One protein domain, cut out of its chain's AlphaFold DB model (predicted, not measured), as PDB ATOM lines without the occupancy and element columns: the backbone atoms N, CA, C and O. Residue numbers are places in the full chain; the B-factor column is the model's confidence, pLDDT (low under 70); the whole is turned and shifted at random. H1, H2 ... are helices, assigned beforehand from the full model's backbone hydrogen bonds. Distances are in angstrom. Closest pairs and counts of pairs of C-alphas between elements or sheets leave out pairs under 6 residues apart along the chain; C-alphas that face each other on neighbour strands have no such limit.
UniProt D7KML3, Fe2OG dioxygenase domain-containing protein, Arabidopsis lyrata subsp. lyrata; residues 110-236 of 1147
ATOM      1  N   SER A 110     -12.977 -22.310  -4.295       75.12
ATOM      2  CA  SER A 110     -14.384 -22.413  -3.895       75.12
ATOM      3  C   SER A 110     -14.684 -21.509  -2.701       75.12
ATOM      4  O   SER A 110     -13.916 -21.449  -1.739       75.12
ATOM      5  N   SER A 111     -15.819 -20.810  -2.741       71.12
ATOM      6  CA  SER A 111     -16.211 -19.833  -1.715       71.12
ATOM      7  C   SER A 111     -16.408 -20.483  -0.337       71.12
ATOM      8  O   SER A 111     -16.158 -19.853   0.685       71.12
ATOM      9  N   HIS A 112     -16.769 -21.773  -0.298       74.50
ATOM     10  CA  HIS A 112     -16.925 -22.535   0.944       74.50
ATOM     11  C   HIS A 112     -15.590 -22.768   1.673       74.50
ATOM     12  O   HIS A 112     -15.532 -22.638   2.892       74.50
ATOM     13  N   GLN A 113     -14.507 -23.049   0.937       78.06
ATOM     14  CA  GLN A 113     -13.177 -23.292   1.517       78.06
ATOM     15  C   GLN A 113     -12.577 -22.037   2.160       78.06
ATOM     16  O   GLN A 113     -11.895 -22.134   3.176       78.06
ATOM     17  N   PHE A 114     -12.855 -20.859   1.598       83.00
ATOM     18  CA  PHE A 114     -12.280 -19.582   2.033       83.00
ATOM     19  C   PHE A 114     -13.283 -18.678   2.760       83.00
ATOM     20  O   PHE A 114     -13.049 -17.478   2.886       83.00
ATOM     21  N   ARG A 115     -14.392 -19.236   3.271       79.50
ATOM     22  CA  ARG A 115     -15.491 -18.472   3.886       79.50
ATOM     23  C   ARG A 115     -15.026 -17.522   4.995       79.50
ATOM     24  O   ARG A 115     -15.494 -16.394   5.049       79.50
ATOM     25  N   LEU A 116     -14.070 -17.950   5.825       80.44
ATOM     26  CA  LEU A 116     -13.501 -17.111   6.887       80.44
ATOM     27  C   LEU A 116     -12.741 -15.893   6.332       80.44
ATOM     28  O   LEU A 116     -12.861 -14.813   6.898       80.44
ATOM     29  N   LEU A 117     -12.039 -16.029   5.200       82.00
ATOM     30  CA  LEU A 117     -11.342 -14.913   4.539       82.00
ATOM     31  C   LEU A 117     -12.300 -13.923   3.864       82.00
ATOM     32  O   LEU A 117     -11.922 -12.778   3.635       82.00
ATOM     33  N   LEU A 118     -13.528 -14.345   3.540       81.69
ATOM     34  CA  LEU A 118     -14.570 -13.444   3.036       81.69
ATOM     35  C   LEU A 118     -15.126 -12.552   4.153       81.69
ATOM     36  O   LEU A 118     -15.494 -11.411   3.891       81.69
ATOM     37  N   THR A 119     -15.165 -13.048   5.393       82.75
ATOM     38  CA  THR A 119     -15.788 -12.355   6.533       82.75
ATOM     39  C   THR A 119     -14.800 -11.648   7.466       82.75
ATOM     40  O   THR A 119     -15.201 -10.698   8.141       82.75
ATOM     41  N   ASP A 120     -13.535 -12.085   7.510       84.94
ATOM     42  CA  ASP A 120     -12.464 -11.543   8.362       84.94
ATOM     43  C   ASP A 120     -11.345 -10.894   7.516       84.94
ATOM     44  O   ASP A 120     -10.450 -11.583   7.007       84.94
ATOM     45  N   PRO A 121     -11.363  -9.555   7.364       84.12
ATOM     46  CA  PRO A 121     -10.355  -8.835   6.597       84.12
ATOM     47  C   PRO A 121      -8.956  -8.857   7.218       84.12
ATOM     48  O   PRO A 121      -7.975  -8.766   6.482       84.12
ATOM     49  N   ASP A 122      -8.840  -8.980   8.542       82.88
ATOM     50  CA  ASP A 122      -7.538  -9.005   9.212       82.88
ATOM     51  C   ASP A 122      -6.839 -10.342   8.957       82.88
ATOM     52  O   ASP A 122      -5.632 -10.378   8.703       82.88
ATOM     53  N   LEU A 123      -7.599 -11.442   8.944       85.62
ATOM     54  CA  LEU A 123      -7.094 -12.746   8.513       85.62
ATOM     55  C   LEU A 123      -6.678 -12.728   7.035       85.62
ATOM     56  O   LEU A 123      -5.621 -13.261   6.697       85.62
ATOM     57  N   LEU A 124      -7.452 -12.070   6.162       86.50
ATOM     58  CA  LEU A 124      -7.091 -11.896   4.749       86.50
ATOM     59  C   LEU A 124      -5.764 -11.142   4.584       86.50
ATOM     60  O   LEU A 124      -4.911 -11.590   3.822       86.50
ATOM     61  N   ILE A 125      -5.549 -10.044   5.315       86.88
ATOM     62  CA  ILE A 125      -4.287  -9.282   5.278       86.88
ATOM     63  C   ILE A 125      -3.104 -10.152   5.718       86.88
ATOM     64  O   ILE A 125      -2.057 -10.144   5.067       86.88
ATOM     65  N   ARG A 126      -3.252 -10.928   6.800       85.75
ATOM     66  CA  ARG A 126      -2.188 -11.823   7.288       85.75
ATOM     67  C   ARG A 126      -1.854 -12.921   6.272       85.75
ATOM     68  O   ARG A 126      -0.680 -13.151   5.991       85.75
ATOM     69  N   VAL A 127      -2.866 -13.513   5.634       86.75
ATOM     70  CA  VAL A 127      -2.678 -14.508   4.563       86.75
ATOM     71  C   VAL A 127      -2.016 -13.900   3.323       86.75
ATOM     72  O   VAL A 127      -1.077 -14.497   2.801       86.75
ATOM     73  N   LEU A 128      -2.445 -12.712   2.873       87.06
ATOM     74  CA  LEU A 128      -1.819 -11.994   1.750       87.06
ATOM     75  C   LEU A 128      -0.333 -11.723   2.016       87.06
ATOM     76  O   LEU A 128       0.501 -11.947   1.140       87.06
ATOM     77  N   ASN A 129       0.013 -11.324   3.242       84.94
ATOM     78  CA  ASN A 129       1.401 -11.115   3.647       84.94
ATOM     79  C   ASN A 129       2.231 -12.409   3.654       84.94
ATOM     80  O   ASN A 129       3.400 -12.371   3.274       84.94
ATOM     81  N   MET A 130       1.652 -13.562   4.008       84.81
ATOM     82  CA  MET A 130       2.357 -14.852   3.920       84.81
ATOM     83  C   MET A 130       2.669 -15.272   2.479       84.81
ATOM     84  O   MET A 130       3.683 -15.922   2.235       84.81
ATOM     85  N   ILE A 131       1.819 -14.902   1.517       87.12
ATOM     86  CA  ILE A 131       2.008 -15.227   0.092       87.12
ATOM     87  C   ILE A 131       2.680 -14.099  -0.706       87.12
ATOM     88  O   ILE A 131       2.774 -14.192  -1.930       87.12
ATOM     89  N   ARG A 132       3.200 -13.066  -0.029       86.06
ATOM     90  CA  ARG A 132       3.859 -11.879  -0.615       86.06
ATOM     91  C   ARG A 132       5.008 -12.204  -1.573       86.06
ATOM     92  O   ARG A 132       5.261 -11.439  -2.493       86.06
ATOM     93  N   VAL A 133       5.652 -13.361  -1.404       82.12
ATOM     94  CA  VAL A 133       6.734 -13.868  -2.272       82.12
ATOM     95  C   VAL A 133       6.230 -14.298  -3.665       82.12
ATOM     96  O   VAL A 133       7.011 -14.367  -4.607       82.12
ATOM     97  N   LYS A 134       4.928 -14.580  -3.824       86.94
ATOM     98  CA  LYS A 134       4.289 -14.906  -5.114       86.94
ATOM     99  C   LYS A 134       3.180 -13.888  -5.443       86.94
ATOM    100  O   LYS A 134       1.993 -14.228  -5.378       86.94
ATOM    101  N   PRO A 135       3.540 -12.646  -5.820       87.25
ATOM    102  CA  PRO A 135       2.603 -11.525  -5.939       87.25
ATOM    103  C   PRO A 135       1.524 -11.728  -7.018       87.25
ATOM    104  O   PRO A 135       0.385 -11.309  -6.825       87.25
ATOM    105  N   GLU A 136       1.818 -12.440  -8.111       85.38
ATOM    106  CA  GLU A 136       0.823 -12.747  -9.152       85.38
ATOM    107  C   GLU A 136      -0.299 -13.671  -8.653       85.38
ATOM    108  O   GLU A 136      -1.474 -13.472  -8.970       85.38
ATOM    109  N   ILE A 137       0.049 -14.682  -7.847       86.44
ATOM    110  CA  ILE A 137      -0.928 -15.605  -7.251       86.44
ATOM    111  C   ILE A 137      -1.757 -14.857  -6.205       86.44
ATOM    112  O   ILE A 137      -2.982 -14.989  -6.194       86.44
ATOM    113  N   ALA A 138      -1.107 -14.024  -5.387       88.00
ATOM    114  CA  ALA A 138      -1.779 -13.160  -4.422       88.00
ATOM    115  C   ALA A 138      -2.786 -12.221  -5.104       88.00
ATOM    116  O   ALA A 138      -3.940 -12.154  -4.689       88.00
ATOM    117  N   PHE A 139      -2.397 -11.582  -6.211       89.56
ATOM    118  CA  PHE A 139      -3.272 -10.717  -7.000       89.56
ATOM    119  C   PHE A 139      -4.461 -11.466  -7.594       89.56
ATOM    120  O   PHE A 139      -5.596 -11.005  -7.465       89.56
ATOM    121  N   ARG A 140      -4.239 -12.627  -8.228       86.50
ATOM    122  CA  ARG A 140      -5.327 -13.448  -8.791       86.50
ATOM    123  C   ARG A 140      -6.313 -13.869  -7.705       86.50
ATOM    124  O   ARG A 140      -7.523 -13.767  -7.915       86.50
ATOM    125  N   PHE A 141      -5.799 -14.297  -6.554       88.00
ATOM    126  CA  PHE A 141      -6.608 -14.709  -5.413       88.00
ATOM    127  C   PHE A 141      -7.407 -13.546  -4.836       88.00
ATOM    128  O   PHE A 141      -8.623 -13.659  -4.674       88.00
ATOM    129  N   PHE A 142      -6.760 -12.399  -4.630       89.56
ATOM    130  CA  PHE A 142      -7.416 -11.172  -4.200       89.56
ATOM    131  C   PHE A 142      -8.532 -10.781  -5.174       89.56
ATOM    132  O   PHE A 142      -9.672 -10.583  -4.765       89.56
ATOM    133  N   ASN A 143      -8.263 -10.777  -6.482       87.00
ATOM    134  CA  ASN A 143      -9.266 -10.476  -7.504       87.00
ATOM    135  C   ASN A 143     -10.458 -11.444  -7.485       87.00
ATOM    136  O   ASN A 143     -11.584 -11.023  -7.751       87.00
ATOM    137  N   TRP A 144     -10.224 -12.728  -7.212       87.31
ATOM    138  CA  TRP A 144     -11.285 -13.726  -7.090       87.31
ATOM    139  C   TRP A 144     -12.117 -13.539  -5.817       87.31
ATOM    140  O   TRP A 144     -13.345 -13.572  -5.908       87.31
ATOM    141  N   ILE A 145     -11.477 -13.278  -4.669       86.81
ATOM    142  CA  ILE A 145     -12.156 -12.946  -3.405       86.81
ATOM    143  C   ILE A 145     -13.050 -11.721  -3.590       86.81
ATOM    144  O   ILE A 145     -14.219 -11.747  -3.215       86.81
ATOM    145  N   GLN A 146     -12.537 -10.677  -4.243       86.31
ATOM    146  CA  GLN A 146     -13.282  -9.435  -4.459       86.31
ATOM    147  C   GLN A 146     -14.483  -9.580  -5.410       86.31
ATOM    148  O   GLN A 146     -15.281  -8.656  -5.519       86.31
ATOM    149  N   ARG A 147     -14.621 -10.709  -6.118       83.12
ATOM    150  CA  ARG A 147     -15.777 -11.011  -6.983       83.12
ATOM    151  C   ARG A 147     -16.869 -11.820  -6.276       83.12
ATOM    152  O   ARG A 147     -17.890 -12.098  -6.897       83.12
ATOM    153  N   GLN A 148     -16.654 -12.238  -5.030       84.19
ATOM    154  CA  GLN A 148     -17.652 -12.992  -4.270       84.19
ATOM    155  C   GLN A 148     -18.727 -12.055  -3.703       84.19
ATOM    156  O   GLN A 148     -18.425 -10.921  -3.344       84.19
ATOM    157  N   SER A 149     -19.969 -12.534  -3.591       73.44
ATOM    158  CA  SER A 149     -21.098 -11.754  -3.051       73.44
ATOM    159  C   SER A 149     -20.942 -11.403  -1.570       73.44
ATOM    160  O   SER A 149     -21.418 -10.361  -1.134       73.44
ATOM    161  N   ASP A 150     -20.253 -12.259  -0.813       76.31
ATOM    162  CA  ASP A 150     -20.243 -12.222   0.656       76.31
ATOM    163  C   ASP A 150     -18.970 -11.567   1.228       76.31
ATOM    164  O   ASP A 150     -18.687 -11.682   2.420       76.31
ATOM    165  N   VAL A 151     -18.154 -10.927   0.381       82.31
ATOM    166  CA  VAL A 151     -16.858 -10.375   0.794       82.31
ATOM    167  C   VAL A 151     -17.020  -9.065   1.570       82.31
ATOM    168  O   VAL A 151     -17.601  -8.087   1.093       82.31
ATOM    169  N   LYS A 152     -16.439  -9.009   2.769       80.69
ATOM    170  CA  LYS A 152     -16.323  -7.783   3.558       80.69
ATOM    171  C   LYS A 152     -15.181  -6.927   3.010       80.69
ATOM    172  O   LYS A 152     -14.005  -7.256   3.162       80.69
ATOM    173  N   GLN A 153     -15.539  -5.812   2.379       83.94
ATOM    174  CA  GLN A 153     -14.587  -4.845   1.830       83.94
ATOM    175  C   GLN A 153     -13.750  -4.201   2.947       83.94
ATOM    176  O   GLN A 153     -14.280  -3.817   3.990       83.94
ATOM    177  N   SER A 154     -12.437  -4.078   2.734       84.75
ATOM    178  CA  SER A 154     -11.508  -3.491   3.706       84.75
ATOM    179  C   SER A 154     -10.437  -2.661   3.017       84.75
ATOM    180  O   SER A 154      -9.648  -3.181   2.227       84.75
ATOM    181  N   ARG A 155     -10.358  -1.379   3.381       84.69
ATOM    182  CA  ARG A 155      -9.333  -0.450   2.884       84.69
ATOM    183  C   ARG A 155      -7.911  -0.942   3.183       84.69
ATOM    184  O   ARG A 155      -7.034  -0.818   2.335       84.69
ATOM    185  N   GLN A 156      -7.693  -1.576   4.338       84.69
ATOM    186  CA  GLN A 156      -6.394  -2.122   4.730       84.69
ATOM    187  C   GLN A 156      -5.995  -3.336   3.878       84.69
ATOM    188  O   GLN A 156      -4.820  -3.494   3.564       84.69
ATOM    189  N   ALA A 157      -6.958  -4.160   3.445       85.88
ATOM    190  CA  ALA A 157      -6.688  -5.290   2.554       85.88
ATOM    191  C   ALA A 157      -6.303  -4.833   1.137       85.88
ATOM    192  O   ALA A 157      -5.394  -5.400   0.533       85.88
ATOM    193  N   PHE A 158      -6.945  -3.775   0.627       89.69
ATOM    194  CA  PHE A 158      -6.551  -3.145  -0.638       89.69
ATOM    195  C   PHE A 158      -5.170  -2.489  -0.543       89.69
ATOM    196  O   PHE A 158      -4.352  -2.695  -1.436       89.69
ATOM    197  N   ALA A 159      -4.885  -1.759   0.542       86.88
ATOM    198  CA  ALA A 159      -3.572  -1.157   0.771       86.88
ATOM    199  C   ALA A 159      -2.459  -2.218   0.853       86.88
ATOM    200  O   ALA A 159      -1.437  -2.072   0.189       86.88
ATOM    201  N   ALA A 160      -2.692  -3.323   1.571       87.62
ATOM    202  CA  ALA A 160      -1.750  -4.442   1.648       87.62
ATOM    203  C   ALA A 160      -1.505  -5.092   0.273       87.62
ATOM    204  O   ALA A 160      -0.368  -5.382  -0.080       87.62
ATOM    205  N   MET A 161      -2.549  -5.292  -0.541       91.81
ATOM    206  CA  MET A 161      -2.378  -5.835  -1.896       91.81
ATOM    207  C   MET A 161      -1.609  -4.870  -2.813       91.81
ATOM    208  O   MET A 161      -0.754  -5.310  -3.579       91.81
ATOM    209  N   LEU A 162      -1.892  -3.565  -2.739       90.81
ATOM    210  CA  LEU A 162      -1.166  -2.536  -3.491       90.81
ATOM    211  C   LEU A 162       0.319  -2.508  -3.116       90.81
ATOM    212  O   LEU A 162       1.167  -2.440  -4.002       90.81
ATOM    213  N   GLU A 163       0.631  -2.613  -1.825       88.31
ATOM    214  CA  GLU A 163       1.999  -2.691  -1.310       88.31
ATOM    215  C   GLU A 163       2.750  -3.904  -1.877       88.31
ATOM    216  O   GLU A 163       3.818  -3.738  -2.464       88.31
ATOM    217  N   ILE A 164       2.151  -5.101  -1.803       88.75
ATOM    218  CA  ILE A 164       2.728  -6.342  -2.350       88.75
ATOM    219  C   ILE A 164       3.043  -6.193  -3.846       88.75
ATOM    220  O   ILE A 164       4.087  -6.648  -4.312       88.75
ATOM    221  N   LEU A 165       2.153  -5.563  -4.617       91.56
ATOM    222  CA  LEU A 165       2.345  -5.370  -6.057       91.56
ATOM    223  C   LEU A 165       3.442  -4.351  -6.368       91.56
ATOM    224  O   LEU A 165       4.288  -4.611  -7.221       91.56
ATOM    225  N   ALA A 166       3.446  -3.212  -5.676       88.12
ATOM    226  CA  ALA A 166       4.408  -2.142  -5.917       88.12
ATOM    227  C   ALA A 166       5.834  -2.499  -5.469       88.12
ATOM    228  O   ALA A 166       6.793  -2.059  -6.101       88.12
ATOM    229  N   GLU A 167       5.991  -3.322  -4.430       88.62
ATOM    230  CA  GLU A 167       7.296  -3.869  -4.032       88.62
ATOM    231  C   GLU A 167       7.914  -4.791  -5.080       88.62
ATOM    232  O   GLU A 167       9.134  -4.863  -5.186       88.62
ATOM    233  N   ASN A 168       7.075  -5.476  -5.857       88.00
ATOM    234  CA  ASN A 168       7.494  -6.391  -6.915       88.00
ATOM    235  C   ASN A 168       7.426  -5.746  -8.314       88.00
ATOM    236  O   ASN A 168       7.444  -6.457  -9.314       88.00
ATOM    237  N   ASP A 169       7.317  -4.411  -8.394       85.81
ATOM    238  CA  ASP A 169       7.235  -3.622  -9.636       85.81
ATOM    239  C   ASP A 169       6.074  -3.995 -10.592       85.81
ATOM    240  O   ASP A 169       6.074  -3.636 -11.772       85.81
ATOM    241  N   LEU A 170       5.012  -4.627 -10.079       90.19
ATOM    242  CA  LEU A 170       3.802  -4.997 -10.828       90.19
ATOM    243  C   LEU A 170       2.779  -3.844 -10.870       90.19
ATOM    244  O   LEU A 170       1.668  -3.922 -10.335       90.19
ATOM    245  N   MET A 171       3.170  -2.727 -11.488       88.38
ATOM    246  CA  MET A 171       2.372  -1.488 -11.493       88.38
ATOM    247  C   MET A 171       1.095  -1.567 -12.350       88.38
ATOM    248  O   MET A 171       0.124  -0.862 -12.065       88.38
ATOM    249  N   SER A 172       1.058  -2.424 -13.374       87.50
ATOM    250  CA  SER A 172      -0.138  -2.683 -14.197       87.50
ATOM    251  C   SER A 172      -1.267  -3.317 -13.388       87.50
ATOM    252  O   SER A 172      -2.423  -2.902 -13.467       87.50
ATOM    253  N   GLU A 173      -0.931  -4.302 -12.567       91.00
ATOM    254  CA  GLU A 173      -1.840  -4.999 -11.668       91.00
ATOM    255  C   GLU A 173      -2.253  -4.071 -10.526       91.00
ATOM    256  O   GLU A 173      -3.436  -4.017 -10.177       91.00
ATOM    257  N   ALA A 174      -1.307  -3.287  -9.993       90.69
ATOM    258  CA  ALA A 174      -1.585  -2.291  -8.963       90.69
ATOM    259  C   ALA A 174      -2.610  -1.253  -9.446       90.69
ATOM    260  O   ALA A 174      -3.517  -0.897  -8.694       90.69
ATOM    261  N   TYR A 175      -2.534  -0.823 -10.713       91.00
ATOM    262  CA  TYR A 175      -3.529   0.078 -11.302       91.00
ATOM    263  C   TYR A 175      -4.946  -0.500 -11.233       91.00
ATOM    264  O   TYR A 175      -5.869   0.194 -10.815       91.00
ATOM    265  N   LEU A 176      -5.128  -1.777 -11.584       90.12
ATOM    266  CA  LEU A 176      -6.445  -2.425 -11.558       90.12
ATOM    267  C   LEU A 176      -7.024  -2.501 -10.139       90.12
ATOM    268  O   LEU A 176      -8.237  -2.363  -9.955       90.12
ATOM    269  N   VAL A 177      -6.168  -2.721  -9.136       90.69
ATOM    270  CA  VAL A 177      -6.570  -2.720  -7.721       90.69
ATOM    271  C   VAL A 177      -6.958  -1.311  -7.270       90.69
ATOM    272  O   VAL A 177      -8.018  -1.148  -6.664       90.69
ATOM    273  N   ALA A 178      -6.154  -0.299  -7.612       89.06
ATOM    274  CA  ALA A 178      -6.397   1.104  -7.274       89.06
ATOM    275  C   ALA A 178      -7.657   1.671  -7.954       89.06
ATOM    276  O   ALA A 178      -8.458   2.366  -7.331       89.06
ATOM    277  N   GLU A 179      -7.890   1.345  -9.227       88.69
ATOM    278  CA  GLU A 179      -9.115   1.743  -9.925       88.69
ATOM    279  C   GLU A 179     -10.349   1.111  -9.280       88.69
ATOM    280  O   GLU A 179     -11.360   1.787  -9.063       88.69
ATOM    281  N   ARG A 180     -10.274  -0.176  -8.926       87.75
ATOM    282  CA  ARG A 180     -11.395  -0.850  -8.275       87.75
ATOM    283  C   ARG A 180     -11.682  -0.276  -6.893       87.75
ATOM    284  O   ARG A 180     -12.853  -0.102  -6.571       87.75
ATOM    285  N   SER A 181     -10.662   0.029  -6.093       88.25
ATOM    286  CA  SER A 181     -10.882   0.601  -4.763       88.25
ATOM    287  C   SER A 181     -11.592   1.952  -4.828       88.25
ATOM    288  O   SER A 181     -12.497   2.209  -4.038       88.25
ATOM    289  N   ILE A 182     -11.247   2.779  -5.815       86.50
ATOM    290  CA  ILE A 182     -11.901   4.072  -6.045       86.50
ATOM    291  C   ILE A 182     -13.351   3.885  -6.506       86.50
ATOM    292  O   ILE A 182     -14.231   4.565  -5.987       86.50
ATOM    293  N   ASN A 183     -13.629   2.937  -7.409       84.38
ATOM    294  CA  ASN A 183     -15.003   2.635  -7.839       84.38
ATOM    295  C   ASN A 183     -15.889   2.113  -6.688       84.38
ATOM    296  O   ASN A 183     -17.104   2.266  -6.734       84.38
ATOM    297  N   LEU A 184     -15.287   1.497  -5.663       84.06
ATOM    298  CA  LEU A 184     -15.966   1.041  -4.444       84.06
ATOM    299  C   LEU A 184     -16.085   2.136  -3.365       84.06
ATOM    300  O   LEU A 184     -16.521   1.846  -2.254       84.06
ATOM    301  N   GLY A 185     -15.683   3.379  -3.657       79.31
ATOM    302  CA  GLY A 185     -15.787   4.511  -2.731       79.31
ATOM    303  C   GLY A 185     -14.703   4.566  -1.645       79.31
ATOM    304  O   GLY A 185     -14.820   5.337  -0.694       79.31
ATOM    305  N   MET A 186     -13.633   3.770  -1.752       81.44
ATOM    306  CA  MET A 186     -12.542   3.744  -0.765       81.44
ATOM    307  C   MET A 186     -11.543   4.883  -1.014       81.44
ATOM    308  O   MET A 186     -10.438   4.673  -1.513       81.44
ATOM    309  N   HIS A 187     -11.942   6.108  -0.675       74.50
ATOM    310  CA  HIS A 187     -11.182   7.335  -0.955       74.50
ATOM    311  C   HIS A 187     -10.137   7.723   0.108       74.50
ATOM    312  O   HIS A 187      -9.630   8.831   0.034       74.50
ATOM    313  N   GLU A 188      -9.849   6.848   1.075       79.25
ATOM    314  CA  GLU A 188      -8.925   7.087   2.207       79.25
ATOM    315  C   GLU A 188      -7.686   6.165   2.147       79.25
ATOM    316  O   GLU A 188      -7.004   5.919   3.142       79.25
ATOM    317  N   ILE A 189      -7.429   5.537   0.995       82.31
ATOM    318  CA  ILE A 189      -6.278   4.631   0.830       82.31
ATOM    319  C   ILE A 189      -4.967   5.420   0.789       82.31
ATOM    320  O   ILE A 189      -3.961   4.966   1.323       82.31
ATOM    321  N   ASP A 190      -4.984   6.612   0.208       78.69
ATOM    322  CA  ASP A 190      -3.895   7.583   0.286       78.69
ATOM    323  C   ASP A 190      -3.597   7.996   1.735       78.69
ATOM    324  O   ASP A 190      -2.427   8.079   2.104       78.69
ATOM    325  N   ASP A 191      -4.618   8.160   2.586       79.38
ATOM    326  CA  ASP A 191      -4.424   8.423   4.017       79.38
ATOM    327  C   ASP A 191      -3.641   7.295   4.693       79.38
ATOM    328  O   ASP A 191      -2.698   7.563   5.436       79.38
ATOM    329  N   LEU A 192      -3.983   6.040   4.391       80.56
ATOM    330  CA  LEU A 192      -3.251   4.881   4.905       80.56
ATOM    331  C   LEU A 192      -1.817   4.835   4.377       80.56
ATOM    332  O   LEU A 192      -0.910   4.558   5.153       80.56
ATOM    333  N   LEU A 193      -1.596   5.121   3.094       80.94
ATOM    334  CA  LEU A 193      -0.259   5.108   2.494       80.94
ATOM    335  C   LEU A 193       0.642   6.233   3.021       80.94
ATOM    336  O   LEU A 193       1.851   6.041   3.127       80.94
ATOM    337  N   ILE A 194       0.069   7.394   3.352       79.56
ATOM    338  CA  ILE A 194       0.807   8.564   3.847       79.56
ATOM    339  C   ILE A 194       1.046   8.498   5.361       79.56
ATOM    340  O   ILE A 194       2.129   8.860   5.823       79.56
ATOM    341  N   ASP A 195       0.039   8.097   6.144       77.12
ATOM    342  CA  ASP A 195       0.121   8.051   7.611       77.12
ATOM    343  C   ASP A 195       0.559   6.676   8.153       77.12
ATOM    344  O   ASP A 195       0.861   6.551   9.340       77.12
ATOM    345  N   GLY A 196       0.591   5.641   7.309       69.06
ATOM    346  CA  GLY A 196       1.011   4.286   7.671       69.06
ATOM    347  C   GLY A 196       2.526   4.058   7.614       69.06
ATOM    348  O   GLY A 196       3.280   4.830   7.029       69.06
ATOM    349  N   ASN A 197       2.977   2.938   8.191       67.62
ATOM    350  CA  ASN A 197       4.386   2.508   8.204       67.62
ATOM    351  C   ASN A 197       4.807   1.814   6.890       67.62
ATOM    352  O   ASN A 197       5.379   0.727   6.918       67.62
ATOM    353  N   PHE A 198       4.497   2.409   5.740       73.75
ATOM    354  CA  PHE A 198       4.922   1.883   4.440       73.75
ATOM    355  C   PHE A 198       6.372   2.276   4.131       73.75
ATOM    356  O   PHE A 198       6.864   3.308   4.596       73.75
ATOM    357  N   ASP A 199       7.062   1.478   3.309       80.69
ATOM    358  CA  ASP A 199       8.349   1.901   2.754       80.69
ATOM    359  C   ASP A 199       8.173   3.189   1.932       80.69
ATOM    360  O   ASP A 199       7.262   3.304   1.109       80.69
ATOM    361  N   LYS A 200       9.058   4.170   2.150       77.31
ATOM    362  CA  LYS A 200       8.916   5.514   1.571       77.31
ATOM    363  C   LYS A 200       8.912   5.493   0.038       77.31
ATOM    364  O   LYS A 200       8.226   6.312  -0.574       77.31
ATOM    365  N   LEU A 201       9.661   4.580  -0.587       80.50
ATOM    366  CA  LEU A 201       9.746   4.464  -2.044       80.50
ATOM    367  C   LEU A 201       8.489   3.796  -2.619       80.50
ATOM    368  O   LEU A 201       7.965   4.246  -3.638       80.50
ATOM    369  N   VAL A 202       7.985   2.760  -1.947       83.19
ATOM    370  CA  VAL A 202       6.751   2.050  -2.322       83.19
ATOM    371  C   VAL A 202       5.532   2.959  -2.166       83.19
ATOM    372  O   VAL A 202       4.729   3.078  -3.093       83.19
ATOM    373  N   ALA A 203       5.433   3.670  -1.040       83.69
ATOM    374  CA  ALA A 203       4.383   4.652  -0.794       83.69
ATOM    375  C   ALA A 203       4.383   5.741  -1.874       83.69
ATOM    376  O   ALA A 203       3.329   6.053  -2.417       83.69
ATOM    377  N   LEU A 204       5.556   6.258  -2.265       83.56
ATOM    378  CA  LEU A 204       5.655   7.252  -3.335       83.56
ATOM    379  C   LEU A 204       5.150   6.711  -4.685       83.56
ATOM    380  O   LEU A 204       4.362   7.390  -5.337       83.56
ATOM    381  N   LYS A 205       5.535   5.487  -5.085       84.94
ATOM    382  CA  LYS A 205       5.042   4.845  -6.325       84.94
ATOM    383  C   LYS A 205       3.517   4.678  -6.324       84.94
ATOM    384  O   LYS A 205       2.866   4.920  -7.339       84.94
ATOM    385  N   LEU A 206       2.947   4.263  -5.192       85.88
ATOM    386  CA  LEU A 206       1.508   4.039  -5.043       85.88
ATOM    387  C   LEU A 206       0.708   5.340  -4.976       85.88
ATOM    388  O   LEU A 206      -0.360   5.429  -5.576       85.88
ATOM    389  N   LEU A 207       1.228   6.361  -4.300       86.25
ATOM    390  CA  LEU A 207       0.627   7.693  -4.276       86.25
ATOM    391  C   LEU A 207       0.663   8.333  -5.665       86.25
ATOM    392  O   LEU A 207      -0.334   8.903  -6.107       86.25
ATOM    393  N   ASP A 208       1.765   8.144  -6.396       83.94
ATOM    394  CA  ASP A 208       1.877   8.593  -7.777       83.94
ATOM    395  C   ASP A 208       0.846   7.905  -8.695       83.94
ATOM    396  O   ASP A 208       0.243   8.554  -9.556       83.94
ATOM    397  N   LEU A 209       0.601   6.607  -8.487       87.75
ATOM    398  CA  LEU A 209      -0.433   5.842  -9.183       87.75
ATOM    399  C   LEU A 209      -1.846   6.324  -8.825       87.75
ATOM    400  O   LEU A 209      -2.666   6.518  -9.721       87.75
ATOM    401  N   LEU A 210      -2.136   6.538  -7.539       86.06
ATOM    402  CA  LEU A 210      -3.446   6.995  -7.067       86.06
ATOM    403  C   LEU A 210      -3.799   8.377  -7.610       86.06
ATOM    404  O   LEU A 210      -4.913   8.557  -8.100       86.06
ATOM    405  N   LEU A 211      -2.849   9.319  -7.613       85.50
ATOM    406  CA  LEU A 211      -3.036  10.623  -8.254       85.50
ATOM    407  C   LEU A 211      -3.432  10.452  -9.724       85.50
ATOM    408  O   LEU A 211      -4.401  11.066 -10.173       85.50
ATOM    409  N   TRP A 212      -2.757   9.566 -10.463       83.88
ATOM    410  CA  TRP A 212      -3.126   9.273 -11.846       83.88
ATOM    411  C   TRP A 212      -4.547   8.696 -11.971       83.88
ATOM    412  O   TRP A 212      -5.315   9.155 -12.823       83.88
ATOM    413  N   VAL A 213      -4.952   7.763 -11.106       84.50
ATOM    414  CA  VAL A 213      -6.314   7.200 -11.145       84.50
ATOM    415  C   VAL A 213      -7.375   8.254 -10.811       84.50
ATOM    416  O   VAL A 213      -8.371   8.358 -11.532       84.50
ATOM    417  N   TYR A 214      -7.152   9.095  -9.794       84.06
ATOM    418  CA  TYR A 214      -8.053  10.208  -9.465       84.06
ATOM    419  C   TYR A 214      -8.235  11.155 -10.650       84.06
ATOM    420  O   TYR A 214      -9.354  11.591 -10.926       84.06
ATOM    421  N   THR A 215      -7.164  11.423 -11.401       77.38
ATOM    422  CA  THR A 215      -7.250  12.289 -12.584       77.38
ATOM    423  C   THR A 215      -8.037  11.662 -13.726       77.38
ATOM    424  O   THR A 215      -8.820  12.350 -14.373       77.38
ATOM    425  N   LYS A 216      -7.913  10.347 -13.943       79.94
ATOM    426  CA  LYS A 216      -8.705   9.620 -14.946       79.94
ATOM    427  C   LYS A 216     -10.197   9.585 -14.623       79.94
ATOM    428  O   LYS A 216     -11.004   9.523 -15.545       79.94
ATOM    429  N   LYS A 217     -10.556   9.643 -13.340       80.12
ATOM    430  CA  LYS A 217     -11.942   9.712 -12.854       80.12
ATOM    431  C   LYS A 217     -12.440  11.153 -12.659       80.12
ATOM    432  O   LYS A 217     -13.516  11.341 -12.106       80.12
ATOM    433  N   SER A 218     -11.671  12.162 -13.090       77.12
ATOM    434  CA  SER A 218     -12.004  13.592 -12.966       77.12
ATOM    435  C   SER A 218     -12.277  14.065 -11.526       77.12
ATOM    436  O   SER A 218     -13.050  14.994 -11.303       77.12
ATOM    437  N   MET A 219     -11.632  13.452 -10.525       81.31
ATOM    438  CA  MET A 219     -11.829  13.762  -9.102       81.31
ATOM    439  C   MET A 219     -10.880  14.874  -8.614       81.31
ATOM    440  O   MET A 219      -9.904  14.611  -7.908       81.31
ATOM    441  N   ALA A 220     -11.150  16.129  -8.989       78.75
ATOM    442  CA  ALA A 220     -10.240  17.261  -8.750       78.75
ATOM    443  C   ALA A 220      -9.957  17.561  -7.265       78.75
ATOM    444  O   ALA A 220      -8.805  17.769  -6.887       78.75
ATOM    445  N   GLU A 221     -10.980  17.550  -6.404       80.31
ATOM    446  CA  GLU A 221     -10.808  17.867  -4.977       80.31
ATOM    447  C   GLU A 221      -9.993  16.813  -4.230       80.31
ATOM    448  O   GLU A 221      -9.126  17.153  -3.428       80.31
ATOM    449  N   LYS A 222     -10.229  15.531  -4.524       82.00
ATOM    450  CA  LYS A 222      -9.448  14.437  -3.936       82.00
ATOM    451  C   LYS A 222      -7.996  14.499  -4.387       82.00
ATOM    452  O   LYS A 222      -7.108  14.435  -3.550       82.00
ATOM    453  N   CYS A 223      -7.763  14.740  -5.677       83.50
ATOM    454  CA  CYS A 223      -6.422  14.917  -6.227       83.50
ATOM    455  C   CYS A 223      -5.626  16.019  -5.494       83.50
ATOM    456  O   CYS A 223      -4.465  15.809  -5.149       83.50
ATOM    457  N   LEU A 224      -6.267  17.154  -5.189       84.00
ATOM    458  CA  LEU A 224      -5.674  18.240  -4.399       84.00
ATOM    459  C   LEU A 224      -5.376  17.853  -2.955       84.00
ATOM    460  O   LEU A 224      -4.276  18.108  -2.476       84.00
ATOM    461  N   LEU A 225      -6.344  17.247  -2.264       84.81
ATOM    462  CA  LEU A 225      -6.184  16.855  -0.865       84.81
ATOM    463  C   LEU A 225      -5.036  15.857  -0.702       84.81
ATOM    464  O   LEU A 225      -4.177  16.053   0.160       84.81
ATOM    465  N   SER A 226      -4.975  14.839  -1.567       84.31
ATOM    466  CA  SER A 226      -3.873  13.876  -1.585       84.31
ATOM    467  C   SER A 226      -2.542  14.577  -1.877       84.31
ATOM    468  O   SER A 226      -1.568  14.347  -1.166       84.31
ATOM    469  N   PHE A 227      -2.494  15.487  -2.859       87.19
ATOM    470  CA  PHE A 227      -1.288  16.253  -3.202       87.19
ATOM    471  C   PHE A 227      -0.778  17.118  -2.036       87.19
ATOM    472  O   PHE A 227       0.395  17.039  -1.671       87.19
ATOM    473  N   GLU A 228      -1.647  17.913  -1.405       85.06
ATOM    474  CA  GLU A 228      -1.282  18.733  -0.244       85.06
ATOM    475  C   GLU A 228      -0.783  17.872   0.916       85.06
ATOM    476  O   GLU A 228       0.199  18.212   1.582       85.06
ATOM    477  N   LYS A 229      -1.451  16.740   1.162       84.12
ATOM    478  CA  LYS A 229      -1.096  15.820   2.242       84.12
ATOM    479  C   LYS A 229       0.257  15.151   1.993       84.12
ATOM    480  O   LYS A 229       1.059  15.072   2.925       84.12
ATOM    481  N   MET A 230       0.546  14.749   0.753       86.31
ATOM    482  CA  MET A 230       1.859  14.238   0.341       86.31
ATOM    483  C   MET A 230       2.972  15.241   0.660       86.31
ATOM    484  O   MET A 230       3.939  14.892   1.340       86.31
ATOM    485  N   ILE A 231       2.795  16.503   0.254       84.56
ATOM    486  CA  ILE A 231       3.775  17.572   0.490       84.56
ATOM    487  C   ILE A 231       3.967  17.832   1.989       84.56
ATOM    488  O   ILE A 231       5.103  17.821   2.466       84.56
ATOM    489  N   ARG A 232       2.877  17.983   2.762       84.12
ATOM    490  CA  ARG A 232       2.934  18.208   4.224       84.12
ATOM    491  C   ARG A 232       3.713  17.118   4.968       84.12
ATOM    492  O   ARG A 232       4.286  17.393   6.018       84.12
ATOM    493  N   LYS A 233       3.724  15.890   4.447       82.69
ATOM    494  CA  LYS A 233       4.390  14.722   5.047       82.69
ATOM    495  C   LYS A 233       5.757  14.412   4.426       82.69
ATOM    496  O   LYS A 233       6.400  13.440   4.813       82.69
ATOM    497  N   GLY A 234       6.235  15.248   3.502       79.94
ATOM    498  CA  GLY A 234       7.567  15.129   2.903       79.94
ATOM    499  C   GLY A 234       7.682  14.079   1.792       79.94
ATOM    500  O   GLY A 234       8.793  13.614   1.504       79.94
ATOM    501  N   PHE A 235       6.562  13.695   1.173       81.88
ATOM    502  CA  PHE A 235       6.525  12.939  -0.079       81.88
ATOM    503  C   PHE A 235       6.452  13.932  -1.240       81.88
ATOM    504  O   PHE A 235       5.404  14.521  -1.485       81.88
ATOM    505  N   LEU A 236       7.572  14.148  -1.935       81.00
ATOM    506  CA  LEU A 236       7.626  15.055  -3.083       81.00
ATOM    507  C   LEU A 236       7.102  14.340  -4.339       81.00
ATOM    508  O   LEU A 236       7.741  13.380  -4.775       81.00
TER     509      LEU A 236
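AT A GLANCE: This is residues 110 to 236 of the 1147 residues of the protein "Fe2OG dioxygenase domain-containing protein" of Arabidopsis lyrata subsp. lyrata (UniProt D7KML3). The chain is wound in stacked turns of helices along the longest axis: H2 with H3, then H4 with H5, then H6 with H7, with H8 capping one end and the short H1 at the other. H2 to H5 make a four-helix bundle, and the group H6, H7 and H8 is turned steeply against H4 and H5. The printed part has 127 residues with eight named helices, H1 to H8 in chain order, and no named strand; the class is all helix. The whole is compact, with a radius of gyration of the C-alphas of 14.4 A, and its outline is elongated, 44 by 27 by 23 A.

IN THESE COORDINATES: H1 is residues 115 to 119, beginning at C-alpha 115 at (-15.491, -18.472, 3.886). H2 is residues 121 to 130, 14.3 A long, and H3 is residues 135 to 145, 15.0 A. H4, residues 155 to 167, measures 18.3 A and begins at C-alpha 155 at (-9.333, -0.450, 2.884). H5 is residues 171 to 183, 18.2 A, and H6 is residues 189 to 195. H7, residues 200 to 216, is the longest at 24.5 A. H8, residues 220 to 232, spans 18.5 A and ends at C-alpha 232 at (2.934, 18.208, 4.224).

HOW THE PARTS SIT: H1 and H2 touch only at the corner, the C-alphas of Leu 117 and Leu 124 being closest at 5.2 A. H2, H3, H4 and H5 form an up and down bundle, each running against the one before it. H4 is the hub, touching five helices. It touches H2 at a shallow tilt of 15 degrees, the same way, closest at C-alphas 125 and 157, 5.4 A. H4 and H5 are a hairpin at 16 degrees, closest at C-alphas 162 and 174, 5.5 A. With residues 155 to 159 alone H4 touches H6, about perpendicular at 76 degrees; C-alphas 155 and 189 are closest, 6.3 A. H5 and H7 touch at a steep tilt of 56 degrees, closest at C-alphas 179 and 213, 6.3 A, with residues 175 to 179 of H5 alone. H7 and H8 are a hairpin at 18 degrees, closest at C-alphas 211 and 223, 5.8 A. H8 is apart from H4 and H5. In each of the eight helices every O i to N i+4 pair is within hydrogen-bond range.

THE WHOLE: The two C-alphas farthest apart, those of His 112 and Arg 232, are 45.4 A apart. The printed part has no cut and no long link; H3 to H4, with 9 residues between them, is short and the other links are tight. The mean pLDDT of the printed part is 83.9, and residues 196 to 197 are under 70.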